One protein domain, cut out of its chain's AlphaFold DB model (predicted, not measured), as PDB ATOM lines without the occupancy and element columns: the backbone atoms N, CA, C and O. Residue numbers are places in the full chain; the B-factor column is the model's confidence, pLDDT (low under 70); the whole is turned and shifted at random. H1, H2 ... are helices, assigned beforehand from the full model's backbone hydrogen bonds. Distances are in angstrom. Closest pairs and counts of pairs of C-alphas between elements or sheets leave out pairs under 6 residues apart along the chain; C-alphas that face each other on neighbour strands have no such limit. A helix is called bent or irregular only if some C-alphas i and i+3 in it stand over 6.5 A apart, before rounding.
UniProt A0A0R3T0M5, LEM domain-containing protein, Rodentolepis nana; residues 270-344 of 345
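AT A GLANCE: This is residues 270 to 344 of the 345 residues of the protein "LEM domain-containing protein" of Rodentolepis nana (UniProt A0A0R3T0M5). Three helices follow one another like an open, angular chain: H1 and H2 make a V, meeting near the end of H1 and the beginning of H2, and H3 continues from the far end of H2 beyond a short link, with no helix packed on it. There is no core; most of H1, most of H2 and the whole of H3 stand free. The printed part has 75 residues with three named helices, in the order H1, H2, H3, and no named strand; its class is all helix. The whole is extended, with a radius of gyration of the C-alphas of 22.7 A, and its C-alphas span 67 by 34 by 20 A.

HOW THE PARTS SIT: H1, residues 270 to 294, has a kink of 39 degrees near residue 277. It is only just irregular: C-alphas 276 and 279 are 6.8 A apart. A tight link of one residue joins it to H2, residues 296 to 318. H1 and H2 are close but not clearly touching, with 1 pair of C-alphas within 8 A; the closest C-alphas are those of Cys 291 and Leu 299, 6.6 A apart. They run opposite ways at a steep tilt of 56 degrees, and their centres are 19.8 A apart. A short link of 6 residues leads to H3, residues 325 to 342, which is apart from both H1 and H2. In H2 every O i to N i+4 pair is within hydrogen-bond range; in H1 19 of 21 are, and in H3 13 of 14.

IN THESE COORDINATES: H1 begins at C-alpha 270, (16.102, 166.485, 85.753), and measures 34.6 A from first to last C-alpha over its 25 residues. H2, 23 residues, begins at C-alpha 296, (27.249, 146.514, 63.158), and measures 32.0 A. H3, 18 residues, measures 26.4 A and ends at C-alpha 342, (-9.183, 119.709, 105.324). H3 is neither bent nor irregular, but only just: C-alphas 333 and 336 are 6.1 A apart.

THE WHOLE: The outline is only just elongated. The two C-alphas farthest apart are those of Ser 292 and Lys 344, at 68.5 A; the first and last printed C-alphas, those of Leu 270 and Lys 344, are 59.4 A apart. Residues 270 to 286, which belong to H1, stand free, and so do residues 301 to 344, of which 301 to 318 belong to H2 and 325 to 342 to H3. The printed part has no cut and no long link. The mean pLDDT of the printed part is 81.5; the 7 residues under 70 are residues 320 to 325 and residue 344.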
ATOM      1  N   LEU A 270      14.944 166.688  86.629       91.44
ATOM      2  CA  LEU A 270      16.102 166.485  85.753       91.44
ATOM      3  C   LEU A 270      17.021 165.380  86.278       91.44
ATOM      4  O   LEU A 270      17.463 164.540  85.497       91.44
ATOM      5  N   GLY A 271      17.286 165.359  87.587       92.56
ATOM      6  CA  GLY A 271      18.088 164.319  88.229       92.56
ATOM      7  C   GLY A 271      17.462 162.932  88.087       92.56
ATOM      8  O   GLY A 271      18.157 161.973  87.763       92.56
ATOM      9  N   LEU A 272      16.140 162.828  88.242       90.44
ATOM     10  CA  LEU A 272      15.409 161.574  88.070       90.44
ATOM     11  C   LEU A 272      15.395 161.124  86.604       90.44
ATOM     12  O   LEU A 272      15.637 159.951  86.328       90.44
ATOM     13  N   CYS A 273      15.209 162.044  85.656       83.94
ATOM     14  CA  CYS A 273      15.354 161.760  84.228       83.94
ATOM     15  C   CYS A 273      16.774 161.292  83.888       83.94
ATOM     16  O   CYS A 273      16.935 160.310  83.168       83.94
ATOM     17  N   ALA A 274      17.809 161.936  84.435       88.06
ATOM     18  CA  ALA A 274      19.198 161.522  84.251       88.06
ATOM     19  C   ALA A 274      19.462 160.129  84.845       88.06
ATOM     20  O   ALA A 274      20.158 159.325  84.230       88.06
ATOM     21  N   LEU A 275      18.862 159.807  85.993       90.62
ATOM     22  CA  LEU A 275      18.978 158.496  86.630       90.62
ATOM     23  C   LEU A 275      18.235 157.406  85.840       90.62
ATOM     24  O   LEU A 275      18.763 156.310  85.682       90.62
ATOM     25  N   LEU A 276      17.073 157.725  85.258       83.62
ATOM     26  CA  LEU A 276      16.350 156.843  84.332       83.62
ATOM     27  C   LEU A 276      17.098 156.634  83.007       83.62
ATOM     28  O   LEU A 276      17.031 155.551  82.433       83.62
ATOM     29  N   LEU A 277      17.824 157.646  82.524       82.62
ATOM     30  CA  LEU A 277      18.621 157.589  81.292       82.62
ATOM     31  C   LEU A 277      20.018 156.979  81.499       82.62
ATOM     32  O   LEU A 277      20.612 156.484  80.542       82.62
ATOM     33  N   SER A 278      20.529 156.965  82.731       87.62
ATOM     34  CA  SER A 278      21.814 156.366  83.116       87.62
ATOM     35  C   SER A 278      22.009 154.925  82.606       87.62
ATOM     36  O   SER A 278      23.019 154.672  81.939       87.62
ATOM     37  N   PRO A 279      21.061 153.980  82.795       80.31
ATOM     38  CA  PRO A 279      21.214 152.628  82.257       80.31
ATOM     39  C   PRO A 279      21.270 152.611  80.725       80.31
ATOM     40  O   PRO A 279      22.027 151.831  80.154       80.31
ATOM     41  N   PHE A 280      20.551 153.505  80.038       74.62
ATOM     42  CA  PHE A 280      20.612 153.605  78.576       74.62
ATOM     43  C   PHE A 280      21.957 154.148  78.090       74.62
ATOM     44  O   PHE A 280      22.471 153.680  77.075       74.62
ATOM     45  N   ALA A 281      22.558 155.094  78.815       77.75
ATOM     46  CA  ALA A 281      23.903 155.578  78.520       77.75
ATOM     47  C   ALA A 281      24.949 154.468  78.712       77.75
ATOM     48  O   ALA A 281      25.812 154.287  77.852       77.75
ATOM     49  N   LEU A 282      24.827 153.668  79.777       77.50
ATOM     50  CA  LEU A 282      25.701 152.521  80.029       77.50
ATOM     51  C   LEU A 282      25.551 151.456  78.934       77.50
ATOM     52  O   LEU A 282      26.552 151.002  78.381       77.50
ATOM     53  N   VAL A 283      24.317 151.129  78.535       79.19
ATOM     54  CA  VAL A 283      24.037 150.225  77.408       79.19
ATOM     55  C   VAL A 283      24.595 150.785  76.096       79.19
ATOM     56  O   VAL A 283      25.139 150.033  75.289       79.19
ATOM     57  N   ARG A 284      24.530 152.101  75.872       77.12
ATOM     58  CA  ARG A 284      25.106 152.743  74.681       77.12
ATOM     59  C   ARG A 284      26.637 152.662  74.663       77.12
ATOM     60  O   ARG A 284      27.211 152.365  73.620       77.12
ATOM     61  N   CYS A 285      27.295 152.872  75.800       77.25
ATOM     62  CA  CYS A 285      28.749 152.727  75.924       77.25
ATOM     63  C   CYS A 285      29.202 151.264  75.800       77.25
ATOM     64  O   CYS A 285      30.205 150.978  75.149       77.25
ATOM     65  N   ALA A 286      28.456 150.320  76.372       76.50
ATOM     66  CA  ALA A 286      28.749 148.897  76.219       76.50
ATOM     67  C   ALA A 286      28.525 148.438  74.769       76.50
ATOM     68  O   ALA A 286      29.362 147.744  74.190       76.50
ATOM     69  N   SER A 287      27.428 148.876  74.146       74.12
ATOM     70  CA  SER A 287      27.118 148.526  72.761       74.12
ATOM     71  C   SER A 287      28.099 149.136  71.768       74.12
ATOM     72  O   SER A 287      28.397 148.460  70.792       74.12
ATOM     73  N   SER A 288      28.669 150.325  71.992       78.75
ATOM     74  CA  SER A 288      29.701 150.871  71.093       78.75
ATOM     75  C   SER A 288      30.989 150.039  71.117       78.75
ATOM     76  O   SER A 288      31.550 149.749  70.057       78.75
ATOM     77  N   HIS A 289      31.408 149.568  72.296       80.06
ATOM     78  CA  HIS A 289      32.538 148.646  72.435       80.06
ATOM     79  C   HIS A 289      32.274 147.300  71.751       80.06
ATOM     80  O   HIS A 289      33.131 146.791  71.028       80.06
ATOM     81  N   ILE A 290      31.070 146.749  71.919       76.56
ATOM     82  CA  ILE A 290      30.674 145.481  71.294       76.56
ATOM     83  C   ILE A 290      30.499 145.650  69.774       76.56
ATOM     84  O   ILE A 290      30.914 144.783  69.013       76.56
ATOM     85  N   CYS A 291      29.968 146.779  69.298       75.19
ATOM     86  CA  CYS A 291      29.817 147.077  67.868       75.19
ATOM     87  C   CYS A 291      31.160 147.139  67.144       75.19
ATOM     88  O   CYS A 291      31.250 146.689  66.002       75.19
ATOM     89  N   SER A 292      32.186 147.686  67.801       82.69
ATOM     90  CA  SER A 292      33.546 147.734  67.259       82.69
ATOM     91  C   SER A 292      34.137 146.329  67.092       82.69
ATOM     92  O   SER A 292      34.778 146.041  66.086       82.69
ATOM     93  N   ALA A 293      33.864 145.427  68.039       78.81
ATOM     94  CA  ALA A 293      34.414 144.072  68.037       78.81
ATOM     95  C   ALA A 293      33.640 143.079  67.151       78.81
ATOM     96  O   ALA A 293      34.245 142.233  66.500       78.81
ATOM     97  N   VAL A 294      32.306 143.154  67.137       80.38
ATOM     98  CA  VAL A 294      31.436 142.136  66.513       80.38
ATOM     99  C   VAL A 294      30.883 142.614  65.156       80.38
ATOM    100  O   VAL A 294      30.393 141.816  64.356       80.38
ATOM    101  N   GLY A 295      31.021 143.907  64.840       87.06
ATOM    102  CA  GLY A 295      30.524 144.533  63.615       87.06
ATOM    103  C   GLY A 295      29.032 144.887  63.685       87.06
ATOM    104  O   GLY A 295      28.218 144.162  64.245       87.06
ATOM    105  N   CYS A 296      28.630 146.005  63.074       78.19
ATOM    106  CA  CYS A 296      27.249 146.514  63.158       78.19
ATOM    107  C   CYS A 296      26.188 145.524  62.618       78.19
ATOM    108  O   CYS A 296      25.068 145.450  63.123       78.19
ATOM    109  N   LYS A 297      26.557 144.705  61.622       81.19
ATOM    110  CA  LYS A 297      25.655 143.723  60.998       81.19
ATOM    111  C   LYS A 297      25.222 142.622  61.972       81.19
ATOM    112  O   LYS A 297      24.045 142.283  62.014       81.19
ATOM    113  N   THR A 298      26.145 142.091  62.771       82.81
ATOM    114  CA  THR A 298      25.845 141.023  63.740       82.81
ATOM    115  C   THR A 298      25.009 141.553  64.901       82.81
ATOM    116  O   THR A 298      24.077 140.880  65.333       82.81
ATOM    117  N   LEU A 299      25.265 142.789  65.349       81.00
ATOM    118  CA  LEU A 299      24.468 143.445  66.384       81.00
ATOM    119  C   LEU A 299      23.024 143.681  65.921       81.00
ATOM    120  O   LEU A 299      22.089 143.465  66.687       81.00
ATOM    121  N   SER A 300      22.829 144.088  64.663       80.12
ATOM    122  CA  SER A 300      21.490 144.258  64.089       80.12
ATOM    123  C   SER A 300      20.726 142.931  64.019       80.12
ATOM    124  O   SER A 300      19.559 142.891  64.405       80.12
ATOM    125  N   VAL A 301      21.391 141.841  63.615       83.69
ATOM    126  CA  VAL A 301      20.797 140.493  63.613       83.69
ATOM    127  C   VAL A 301      20.452 140.046  65.032       83.69
ATOM    128  O   VAL A 301      19.339 139.586  65.265       83.69
ATOM    129  N   LEU A 302      21.355 140.231  65.999       85.75
ATOM    130  CA  LEU A 302      21.108 139.882  67.399       85.75
ATOM    131  C   LEU A 302      19.921 140.668  67.976       85.75
ATOM    132  O   LEU A 302      19.063 140.089  68.634       85.75
ATOM    133  N   CYS A 303      19.838 141.968  67.686       86.69
ATOM    134  CA  CYS A 303      18.724 142.817  68.101       86.69
ATOM    135  C   CYS A 303      17.392 142.337  67.502       86.69
ATOM    136  O   CYS A 303      16.408 142.201  68.227       86.69
ATOM    137  N   LEU A 304      17.369 142.000  66.207       89.38
ATOM    138  CA  LEU A 304      16.193 141.416  65.558       89.38
ATOM    139  C   LEU A 304      15.783 140.087  66.197       89.38
ATOM    140  O   LEU A 304      14.602 139.892  66.471       89.38
ATOM    141  N   VAL A 305      16.739 139.203  66.489       90.00
ATOM    142  CA  VAL A 305      16.471 137.937  67.188       90.00
ATOM    143  C   VAL A 305      15.885 138.202  68.577       90.00
ATOM    144  O   VAL A 305      14.877 137.594  68.926       90.00
ATOM    145  N   CYS A 306      16.433 139.147  69.346       89.19
ATOM    146  CA  CYS A 306      15.874 139.533  70.645       89.19
ATOM    147  C   CYS A 306      14.437 140.060  70.535       89.19
ATOM    148  O   CYS A 306      13.593 139.679  71.343       89.19
ATOM    149  N   ILE A 307      14.139 140.898  69.537       89.62
ATOM    150  CA  ILE A 307      12.782 141.410  69.301       89.62
ATOM    151  C   ILE A 307      11.834 140.264  68.938       89.62
ATOM    152  O   ILE A 307      10.745 140.186  69.498       89.62
ATOM    153  N   LEU A 308      12.241 139.346  68.057       92.50
ATOM    154  CA  LEU A 308      11.430 138.183  67.687       92.50
ATOM    155  C   LEU A 308      11.161 137.267  68.883       92.50
ATOM    156  O   LEU A 308      10.033 136.811  69.052       92.50
ATOM    157  N   VAL A 309      12.154 137.036  69.747       93.81
ATOM    158  CA  VAL A 309      11.979 136.268  70.990       93.81
ATOM    159  C   VAL A 309      11.009 136.982  71.931       93.81
ATOM    160  O   VAL A 309      10.071 136.357  72.418       93.81
ATOM    161  N   ALA A 310      11.174 138.290  72.142       89.88
ATOM    162  CA  ALA A 310      10.279 139.075  72.990       89.88
ATOM    163  C   ALA A 310       8.840 139.087  72.455       89.88
ATOM    164  O   ALA A 310       7.905 138.926  73.232       89.88
ATOM    165  N   LEU A 311       8.658 139.215  71.138       88.56
ATOM    166  CA  LEU A 311       7.351 139.112  70.493       88.56
ATOM    167  C   LEU A 311       6.775 137.707  70.624       88.56
ATOM    168  O   LEU A 311       5.601 137.581  70.925       88.56
ATOM    169  N   THR A 312       7.578 136.658  70.452       89.62
ATOM    170  CA  THR A 312       7.120 135.268  70.614       89.62
ATOM    171  C   THR A 312       6.640 135.023  72.039       89.62
ATOM    172  O   THR A 312       5.554 134.490  72.234       89.62
ATOM    173  N   ILE A 313       7.397 135.483  73.039       87.88
ATOM    174  CA  ILE A 313       6.982 135.466  74.446       87.88
ATOM    175  C   ILE A 313       5.692 136.272  74.606       87.88
ATOM    176  O   ILE A 313       4.721 135.763  75.147       87.88
ATOM    177  N   PHE A 314       5.642 137.502  74.096       86.31
ATOM    178  CA  PHE A 314       4.449 138.334  74.184       86.31
ATOM    179  C   PHE A 314       3.234 137.661  73.548       86.31
ATOM    180  O   PHE A 314       2.177 137.690  74.155       86.31
ATOM    181  N   PHE A 315       3.366 137.009  72.394       84.94
ATOM    182  CA  PHE A 315       2.292 136.248  71.769       84.94
ATOM    183  C   PHE A 315       1.894 135.050  72.627       84.94
ATOM    184  O   PHE A 315       0.718 134.906  72.910       84.94
ATOM    185  N   ILE A 316       2.841 134.264  73.137       85.50
ATOM    186  CA  ILE A 316       2.545 133.135  74.036       85.50
ATOM    187  C   ILE A 316       1.801 133.601  75.301       85.50
ATOM    188  O   ILE A 316       0.887 132.926  75.765       85.50
ATOM    189  N   PHE A 317       2.177 134.753  75.864       82.00
ATOM    190  CA  PHE A 317       1.572 135.288  77.087       82.00
ATOM    191  C   PHE A 317       0.293 136.100  76.852       82.00
ATOM    192  O   PHE A 317      -0.541 136.174  77.753       82.00
ATOM    193  N   SER A 318       0.153 136.725  75.684       76.88
ATOM    194  CA  SER A 318      -0.988 137.579  75.329       76.88
ATOM    195  C   SER A 318      -2.041 136.842  74.522       76.88
ATOM    196  O   SER A 318      -3.108 137.409  74.311       76.88
ATOM    197  N   ASP A 319      -1.761 135.622  74.057       81.38
ATOM    198  CA  ASP A 319      -2.748 134.792  73.389       81.38
ATOM    199  C   ASP A 319      -3.867 134.444  74.391       81.38
ATOM    200  O   ASP A 319      -3.646 133.672  75.338       81.38
ATOM    201  N   PRO A 320      -5.076 135.012  74.210       62.09
ATOM    202  CA  PRO A 320      -6.201 134.763  75.101       62.09
ATOM    203  C   PRO A 320      -6.679 133.306  75.035       62.09
ATOM    204  O   PRO A 320      -7.459 132.888  75.887       62.09
ATOM    205  N   PHE A 321      -6.225 132.527  74.045       66.62
ATOM    206  CA  PHE A 321      -6.547 131.110  73.918       66.62
ATOM    207  C   PHE A 321      -5.616 130.207  74.742       66.62
ATOM    208  O   PHE A 321      -6.034 129.113  75.118       66.62
ATOM    209  N   TYR A 322      -4.397 130.653  75.075       66.75
ATOM    210  CA  TYR A 322      -3.447 129.872  75.885       66.75
ATOM    211  C   TYR A 322      -3.584 130.119  77.386       66.75
ATOM    212  O   TYR A 322      -3.465 129.186  78.183       66.75
ATOM    213  N   ARG A 323      -3.897 131.350  77.797       65.69
ATOM    214  CA  ARG A 323      -4.387 131.607  79.152       65.69
ATOM    215  C   ARG A 323      -5.900 131.558  79.128       65.69
ATOM    216  O   ARG A 323      -6.528 132.586  78.935       65.69
ATOM    217  N   ASN A 324      -6.483 130.382  79.358       68.19
ATOM    218  CA  ASN A 324      -7.898 130.314  79.704       68.19
ATOM    219  C   ASN A 324      -8.062 130.956  81.096       68.19
ATOM    220  O   ASN A 324      -7.735 130.304  82.094       68.19
ATOM    221  N   PRO A 325      -8.546 132.209  81.205       67.12
ATOM    222  CA  PRO A 325      -8.627 132.895  82.492       67.12
ATOM    223  C   PRO A 325      -9.554 132.144  83.455       67.12
ATOM    224  O   PRO A 325      -9.408 132.258  84.666       67.12
ATOM    225  N   VAL A 326     -10.468 131.326  82.919       74.25
ATOM    226  CA  VAL A 326     -11.372 130.478  83.696       74.25
ATOM    227  C   VAL A 326     -10.613 129.358  84.410       74.25
ATOM    228  O   VAL A 326     -10.933 129.065  85.557       74.25
ATOM    229  N   ALA A 327      -9.586 128.770  83.788       77.56
ATOM    230  CA  ALA A 327      -8.788 127.710  84.407       77.56
ATOM    231  C   ALA A 327      -7.875 128.261  85.516       77.56
ATOM    232  O   ALA A 327      -7.888 127.735  86.626       77.56
ATOM    233  N   GLU A 328      -7.171 129.378  85.274       79.19
ATOM    234  CA  GLU A 328      -6.371 130.042  86.324       79.19
ATOM    235  C   GLU A 328      -7.248 130.524  87.493       79.19
ATOM    236  O   GLU A 328      -6.829 130.482  88.651       79.19
ATOM    237  N   PHE A 329      -8.473 130.982  87.216       80.62
ATOM    238  CA  PHE A 329      -9.408 131.395  88.259       80.62
ATOM    239  C   PHE A 329      -9.959 130.200  89.048       80.62
ATOM    240  O   PHE A 329     -10.060 130.276  90.272       80.62
ATOM    241  N   ALA A 330     -10.257 129.084  88.374       84.81
ATOM    242  CA  ALA A 330     -10.685 127.847  89.019       84.81
ATOM    243  C   ALA A 330      -9.595 127.276  89.940       84.81
ATOM    244  O   ALA A 330      -9.903 126.922  91.075       84.81
ATOM    245  N   ASP A 331      -8.328 127.277  89.514       85.50
ATOM    246  CA  ASP A 331      -7.201 126.831  90.345       85.50
ATOM    247  C   ASP A 331      -6.955 127.752  91.550       85.50
ATOM    248  O   ASP A 331      -6.677 127.293  92.661       85.50
ATOM    249  N   ARG A 332      -7.119 129.071  91.378       87.44
ATOM    250  CA  ARG A 332      -7.008 130.025  92.493       87.44
ATOM    251  C   ARG A 332      -8.153 129.920  93.494       87.44
ATOM    252  O   ARG A 332      -7.945 130.231  94.664       87.44
ATOM    253  N   LEU A 333      -9.342 129.503  93.060       85.88
ATOM    254  CA  LEU A 333     -10.476 129.255  93.949       85.88
ATOM    255  C   LEU A 333     -10.411 127.877  94.617       85.88
ATOM    256  O   LEU A 333     -10.816 127.748  95.773       85.88
ATOM    257  N   SER A 334      -9.898 126.858  93.924       86.62
ATOM    258  CA  SER A 334      -9.848 125.487  94.437       86.62
ATOM    259  C   SER A 334      -8.826 125.322  95.565       86.62
ATOM    260  O   SER A 334      -9.115 124.621  96.534       86.62
ATOM    261  N   GLY A 335      -7.688 126.024  95.514       85.00
ATOM    262  CA  GLY A 335      -6.654 125.971  96.558       85.00
ATOM    263  C   GLY A 335      -7.168 126.328  97.968       85.00
ATOM    264  O   GLY A 335      -7.061 125.506  98.883       85.00
ATOM    265  N   PRO A 336      -7.777 127.512  98.173       83.69
ATOM    266  CA  PRO A 336      -8.325 127.908  99.469       83.69
ATOM    267  C   PRO A 336      -9.480 127.011  99.933       83.69
ATOM    268  O   PRO A 336      -9.536 126.647 101.107       83.69
ATOM    269  N   LEU A 337     -10.375 126.604  99.026       77.44
ATOM    270  CA  LEU A 337     -11.515 125.739  99.357       77.44
ATOM    271  C   LEU A 337     -11.078 124.333  99.791       77.44
ATOM    272  O   LEU A 337     -11.641 123.788 100.742       77.44
ATOM    273  N   ALA A 338     -10.053 123.768  99.149       79.88
ATOM    274  CA  ALA A 338      -9.474 122.487  99.547       79.88
ATOM    275  C   ALA A 338      -8.832 122.567 100.941       79.88
ATOM    276  O   ALA A 338      -9.040 121.673 101.762       79.88
ATOM    277  N   SER A 339      -8.128 123.667 101.243       81.81
ATOM    278  CA  SER A 339      -7.548 123.879 102.575       81.81
ATOM    279  C   SER A 339      -8.620 123.994 103.666       81.81
ATOM    280  O   SER A 339      -8.478 123.388 104.726       81.81
ATOM    281  N   PHE A 340      -9.735 124.675 103.377       82.06
ATOM    282  CA  PHE A 340     -10.841 124.864 104.320       82.06
ATOM    283  C   PHE A 340     -11.612 123.563 104.600       82.06
ATOM    284  O   PHE A 340     -12.089 123.345 105.713       82.06
ATOM    285  N   MET A 341     -11.719 122.670 103.608       78.06
ATOM    286  CA  MET A 341     -12.322 121.343 103.781       78.06
ATOM    287  C   MET A 341     -11.433 120.391 104.594       78.06
ATOM    288  O   MET A 341     -11.957 119.564 105.333       78.06
ATOM    289  N   GLN A 342     -10.103 120.521 104.516       83.00
ATOM    290  CA  GLN A 342      -9.183 119.709 105.324       83.00
ATOM    291  C   GLN A 342      -9.127 120.122 106.801       83.00
ATOM    292  O   GLN A 342      -8.748 119.303 107.627       83.00
ATOM    293  N   THR A 343      -9.521 121.348 107.164       78.44
ATOM    294  CA  THR A 343      -9.429 121.832 108.559       78.44
ATOM    295  C   THR A 343     -10.621 121.444 109.443       78.44
ATOM    296  O   THR A 343     -10.689 121.873 110.593       78.44
ATOM    297  N   LYS A 344     -11.600 120.697 108.913       64.56
ATOM    298  CA  LYS A 344     -12.859 120.375 109.612       64.56
ATOM    299  C   LYS A 344     -12.992 118.906 110.043       64.56
ATOM    300  O   LYS A 344     -14.053 118.526 110.535       64.56
TER     301      LYS A 344